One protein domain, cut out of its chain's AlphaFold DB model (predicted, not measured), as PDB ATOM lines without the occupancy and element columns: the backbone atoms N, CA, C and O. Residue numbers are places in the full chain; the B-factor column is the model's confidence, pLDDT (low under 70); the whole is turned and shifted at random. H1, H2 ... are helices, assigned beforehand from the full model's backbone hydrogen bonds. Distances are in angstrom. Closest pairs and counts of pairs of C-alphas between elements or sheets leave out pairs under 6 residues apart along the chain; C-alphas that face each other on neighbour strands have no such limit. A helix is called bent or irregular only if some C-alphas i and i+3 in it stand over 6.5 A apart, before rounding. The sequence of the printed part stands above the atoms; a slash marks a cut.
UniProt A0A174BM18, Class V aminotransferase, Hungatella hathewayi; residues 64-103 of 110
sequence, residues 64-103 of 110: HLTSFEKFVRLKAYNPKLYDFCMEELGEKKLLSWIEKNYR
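This is residues 64 to 103 of the 110 residues of the protein "Class V aminotransferase" of Hungatella hathewayi (UniProt A0A174BM18). Three helices follow one another round a flat, hollow frame: H1 makes one long side, H2 stands across one end, and H3 comes back along the other long side. The frame is nearly closed at the far end, where the C-alphas of the first and last printed residues, His 64 and Arg 103, are 7.5 A apart, while H1 and H3 stay apart across the open middle. The printed part has 40 residues, with H1, H2 and H3 in this order along it and no named strand; the class is all helix. The whole is only just compact, close to loose, with a radius of gyration of the C-alphas of 10.3 A, and its C-alphas span 27 by 19 by 9 A.

Residues 64 to 68 come before H1, residues 69 to 77. A tight link of 1 residue, Asn 78, joins H1 to H2, residues 79 to 88. H1 and H2 touch, and their closest C-alphas, those of Lys 75 and Tyr 82, are 5.2 A apart. Their lines stand at a steep tilt of 57 degrees, and they run opposite ways. A tight link of 2 residues, Leu 89 and Gly 90, joins H2 to H3, residues 91 to 102. H2 and H3 touch only at the corner by their link, and only just, with 3 pairs of C-alphas within 8 A; the closest C-alphas are those of Met 86 and Lys 92, 5.1 A apart. H3 touches H2 with residues 91 to 92 alone. The lines of H2 and H3 are about perpendicular, at 85 degrees. H1 and H3 are apart. In H1, H2 and H3 every pair of backbone O of residue i and N of residue i+4 is within hydrogen-bond range.

H1 runs from Glu 69, whose C-alpha is at (21.570, 113.977, 291.690), to Tyr 77, 12.1 A from first to last C-alpha. H2 runs from Pro 79, with its C-alpha at (21.220, 108.487, 278.340), to Glu 88, 13.2 A from first to last C-alpha. It is neither bent nor irregular, but only just: C-alphas 85 and 88 are 6.0 A apart. H3, the longest helix with 12 residues, runs from Glu 91 to Tyr 102, 16.0 A from first to last C-alpha, and C-alpha 102 is at (12.967, 124.433, 296.247).

The two C-alphas farthest apart, those of Lys 80 and Asn 101, are 27.5 A from each other, and the outline is flat. The printed part has no cut, and neither of the two links between the helices is long. The mean pLDDT of the printed part is 91.7, and one printed residue, Arg 103, is under 70.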
ATOM      1  N   HIS A  64      14.778 117.376 294.691       86.38
ATOM      2  CA  HIS A  64      15.273 118.421 295.589       86.38
ATOM      3  C   HIS A  64      15.701 117.889 296.969       86.38
ATOM      4  O   HIS A  64      16.437 118.567 297.678       86.38
ATOM      5  N   LEU A  65      15.276 116.676 297.346       85.38
ATOM      6  CA  LEU A  65      15.674 116.022 298.598       85.38
ATOM      7  C   LEU A  65      17.083 115.408 298.523       85.38
ATOM      8  O   LEU A  65      17.655 115.070 299.552       85.38
ATOM      9  N   THR A  66      17.633 115.246 297.315       80.00
ATOM     10  CA  THR A  66      18.922 114.579 297.056       80.00
ATOM     11  C   THR A  66      19.814 115.429 296.150       80.00
ATOM     12  O   THR A  66      20.418 114.916 295.212       80.00
ATOM     13  N   SER A  67      19.811 116.753 296.338       81.56
ATOM     14  CA  SER A  67      20.637 117.690 295.554       81.56
ATOM     15  C   SER A  67      20.513 117.536 294.030       81.56
ATOM     16  O   SER A  67      21.461 117.792 293.297       81.56
ATOM     17  N   PHE A  68      19.339 117.123 293.536       83.44
ATOM     18  CA  PHE A  68      19.053 116.905 292.112       83.44
ATOM     19  C   PHE A  68      19.908 115.811 291.432       83.44
ATOM     20  O   PHE A  68      19.826 115.624 290.216       83.44
ATOM     21  N   GLU A  69      20.652 115.008 292.201       87.75
ATOM     22  CA  GLU A  69      21.570 113.977 291.690       87.75
ATOM     23  C   GLU A  69      20.866 112.872 290.897       87.75
ATOM     24  O   GLU A  69      21.470 112.260 290.018       87.75
ATOM     25  N   LYS A  70      19.574 112.637 291.157       89.38
ATOM     26  CA  LYS A  70      18.767 111.607 290.490       89.38
ATOM     27  C   LYS A  70      18.948 111.616 288.967       89.38
ATOM     28  O   LYS A  70      19.208 110.575 288.372       89.38
ATOM     29  N   PHE A  71      18.799 112.778 288.333       90.19
ATOM     30  CA  PHE A  71      18.845 112.871 286.873       90.19
ATOM     31  C   PHE A  71      20.270 112.887 286.320       90.19
ATOM     32  O   PHE A  71      20.482 112.454 285.190       90.19
ATOM     33  N   VAL A  72      21.249 113.303 287.126       90.69
ATOM     34  CA  VAL A  72      22.674 113.142 286.802       90.69
ATOM     35  C   VAL A  72      23.021 111.653 286.746       90.69
ATOM     36  O   VAL A  72      23.582 111.182 285.757       90.69
ATOM     37  N   ARG A  73      22.600 110.894 287.766       92.56
ATOM     38  CA  ARG A  73      22.766 109.437 287.834       92.56
ATOM     39  C   ARG A  73      22.020 108.728 286.703       92.56
ATOM     40  O   ARG A  73      22.600 107.860 286.060       92.56
ATOM     41  N   LEU A  74      20.779 109.130 286.408       93.69
ATOM     42  CA  LEU A  74      20.001 108.567 285.298       93.69
ATOM     43  C   LEU A  74      20.687 108.793 283.947       93.69
ATOM     44  O   LEU A  74      20.769 107.860 283.158       93.69
ATOM     45  N   LYS A  75      21.212 109.999 283.693       95.56
ATOM     46  CA  LYS A  75      21.923 110.309 282.447       95.56
ATOM     47  C   LYS A  75      23.170 109.448 282.267       95.56
ATOM     48  O   LYS A  75      23.419 108.985 281.162       95.56
ATOM     49  N   ALA A  76      23.931 109.225 283.340       96.25
ATOM     50  CA  ALA A  76      25.108 108.360 283.306       96.25
ATOM     51  C   ALA A  76      24.736 106.880 283.100       96.25
ATOM     52  O   ALA A  76      25.413 106.177 282.357       96.25
ATOM     53  N   TYR A  77      23.654 106.421 283.735       95.00
ATOM     54  CA  TYR A  77      23.193 105.034 283.656       95.00
ATOM     55  C   TYR A  77      22.537 104.693 282.309       95.00
ATOM     56  O   TYR A  77      22.841 103.666 281.709       95.00
ATOM     57  N   ASN A  78      21.627 105.542 281.826       97.12
ATOM     58  CA  ASN A  78      20.903 105.342 280.574       97.12
ATOM     59  C   ASN A  78      20.558 106.695 279.913       97.12
ATOM     60  O   ASN A  78      19.488 107.257 280.178       97.12
ATOM     61  N   PRO A  79      21.426 107.206 279.015       97.31
ATOM     62  CA  PRO A  79      21.220 108.487 278.340       97.31
ATOM     63  C   PRO A  79      19.915 108.557 277.542       97.31
ATOM     64  O   PRO A  79      19.223 109.564 277.598       97.31
ATOM     65  N   LYS A  80      19.528 107.468 276.862       97.75
ATOM     66  CA  LYS A  80      18.289 107.434 276.064       97.75
ATOM     67  C   LYS A  80      17.053 107.615 276.938       97.75
ATOM     68  O   LYS A  80      16.125 108.318 276.560       97.75
ATOM     69  N   LEU A  81      17.046 106.981 278.109       96.69
ATOM     70  CA  LEU A  81      15.943 107.116 279.054       96.69
ATOM     71  C   LEU A  81      15.908 108.509 279.684       96.69
ATOM     72  O   LEU A  81      14.830 109.059 279.882       96.69
ATOM     73  N   TYR A  82      17.073 109.097 279.959       96.38
ATOM     74  CA  TYR A  82      17.157 110.493 280.375       96.38
ATOM     75  C   TYR A  82      16.563 111.438 279.318       96.38
ATOM     76  O   TYR A  82      15.744 112.286 279.670       96.38
ATOM     77  N   ASP A  83      16.927 111.268 278.045       97.19
ATOM     78  CA  ASP A  83      16.411 112.089 276.944       97.19
ATOM     79  C   ASP A  83      14.895 111.907 276.791       97.19
ATOM     80  O   ASP A  83      14.166 112.890 276.698       97.19
ATOM     81  N   PHE A  84      14.393 110.672 276.892       96.94
ATOM     82  CA  PHE A  84      12.955 110.395 276.916       96.94
ATOM     83  C   PHE A  84      12.233 111.152 278.046       96.94
ATOM     84  O   PHE A  84      11.232 111.828 277.805       96.94
ATOM     85  N   CYS A  85      12.753 111.106 279.279       95.81
ATOM     86  CA  CYS A  85      12.186 111.853 280.408       95.81
ATOM     87  C   CYS A  85      12.177 113.368 280.155       95.81
ATOM     88  O   CYS A  85      11.185 114.058 280.397       95.81
ATOM     89  N   MET A  86      13.302 113.901 279.685       95.25
ATOM     90  CA  MET A  86      13.505 115.341 279.588       95.25
ATOM     91  C   MET A  86      12.799 115.960 278.381       95.25
ATOM     92  O   MET A  86      12.208 117.035 278.516       95.25
ATOM     93  N   GLU A  87      12.853 115.299 277.228       95.38
ATOM     94  CA  GLU A  87      12.341 115.815 275.958       95.38
ATOM     95  C   GLU A  87      10.915 115.341 275.670       95.38
ATOM     96  O   GLU A  87      10.045 116.168 275.403       95.38
ATOM     97  N   GLU A  88      10.653 114.031 275.746       95.62
ATOM     98  CA  GLU A  88       9.381 113.448 275.292       95.62
ATOM     99  C   GLU A  88       8.290 113.526 276.363       95.62
ATOM    100  O   GLU A  88       7.186 114.001 276.097       95.62
ATOM    101  N   LEU A  89       8.607 113.138 277.604       95.12
ATOM    102  CA  LEU A  89       7.706 113.333 278.747       95.12
ATOM    103  C   LEU A  89       7.620 114.808 279.178       95.12
ATOM    104  O   LEU A  89       6.724 115.185 279.934       95.12
ATOM    105  N   GLY A  90       8.541 115.655 278.707       93.75
ATOM    106  CA  GLY A  90       8.549 117.089 278.990       93.75
ATOM    107  C   GLY A  90       8.883 117.441 280.444       93.75
ATOM    108  O   GLY A  90       8.527 118.532 280.911       93.75
ATOM    109  N   GLU A  91       9.575 116.558 281.174       95.25
ATOM    110  CA  GLU A  91       9.864 116.749 282.601       95.25
ATOM    111  C   GLU A  91      10.770 117.956 282.878       95.25
ATOM    112  O   GLU A  91      10.741 118.489 283.989       95.25
ATOM    113  N   LYS A  92      11.503 118.463 281.873       94.00
ATOM    114  CA  LYS A  92      12.335 119.677 281.980       94.00
ATOM    115  C   LYS A  92      11.604 120.849 282.623       94.00
ATOM    116  O   LYS A  92      12.150 121.498 283.511       94.00
ATOM    117  N   LYS A  93      10.362 121.117 282.200       94.81
ATOM    118  CA  LYS A  93       9.574 122.250 282.718       94.81
ATOM    119  C   LYS A  93       9.326 122.107 284.218       94.81
ATOM    120  O   LYS A  93       9.467 123.075 284.964       94.81
ATOM    121  N   LEU A  94       8.986 120.894 284.653       93.75
ATOM    122  CA  LEU A  94       8.742 120.591 286.057       93.75
ATOM    123  C   LEU A  94      10.046 120.618 286.863       93.75
ATOM    124  O   LEU A  94      10.076 121.214 287.935       93.75
ATOM    125  N   LEU A  95      11.132 120.049 286.335       92.56
ATOM    126  CA  LEU A  95      12.446 120.077 286.974       92.56
ATOM    127  C   LEU A  95      12.938 121.514 287.195       92.56
ATOM    128  O   LEU A  95      13.311 121.855 288.316       92.56
ATOM    129  N   SER A  96      12.864 122.378 286.178       92.62
ATOM    130  CA  SER A  96      13.234 123.795 286.300       92.62
ATOM    131  C   SER A  96      12.349 124.545 287.297       92.62
ATOM    132  O   SER A  96      12.834 125.398 288.042       92.62
ATOM    133  N   TRP A  97      11.051 124.229 287.348       93.81
ATOM    134  CA  TRP A  97      10.153 124.809 288.345       93.81
ATOM    135  C   TRP A  97      10.531 124.364 289.764       93.81
ATOM    136  O   TRP A  97      10.602 125.202 290.663       93.81
ATOM    137  N   ILE A  98      10.837 123.081 289.974       92.19
ATOM    138  CA  ILE A  98      11.285 122.566 291.276       92.19
ATOM    139  C   ILE A  98      12.602 123.225 291.675       92.19
ATOM    140  O   ILE A  98      12.713 123.719 292.796       92.19
ATOM    141  N   GLU A  99      13.576 123.287 290.766       88.69
ATOM    142  CA  GLU A  99      14.865 123.923 291.027       88.69
ATOM    143  C   GLU A  99      14.680 125.381 291.437       88.69
ATOM    144  O   GLU A  99      15.270 125.805 292.418       88.69
ATOM    145  N   LYS A 100      13.805 126.141 290.771       90.19
ATOM    146  CA  LYS A 100      13.531 127.539 291.132       90.19
ATOM    147  C   LYS A 100      12.880 127.695 292.513       90.19
ATOM    148  O   LYS A 100      13.216 128.634 293.231       90.19
ATOM    149  N   ASN A 101      11.937 126.824 292.871       91.38
ATOM    150  CA  ASN A 101      11.095 127.008 294.060       91.38
ATOM    151  C   ASN A 101      11.626 126.296 295.316       91.38
ATOM    152  O   ASN A 101      11.319 126.718 296.428       91.38
ATOM    153  N   TYR A 102      12.448 125.257 295.151       85.44
ATOM    154  CA  TYR A 102      12.967 124.433 296.247       85.44
ATOM    155  C   TYR A 102      14.497 124.501 296.392       85.44
ATOM    156  O   TYR A 102      15.072 123.714 297.142       85.44
ATOM    157  N   ARG A 103      15.180 125.476 295.761       66.44
ATOM    158  CA  ARG A 103      16.630 125.746 295.931       66.44
ATOM    159  C   ARG A 103      17.011 126.336 297.300       66.44
ATOM    160  O   ARG A 103      17.785 127.288 297.386       66.44
TER     161      ARG A 103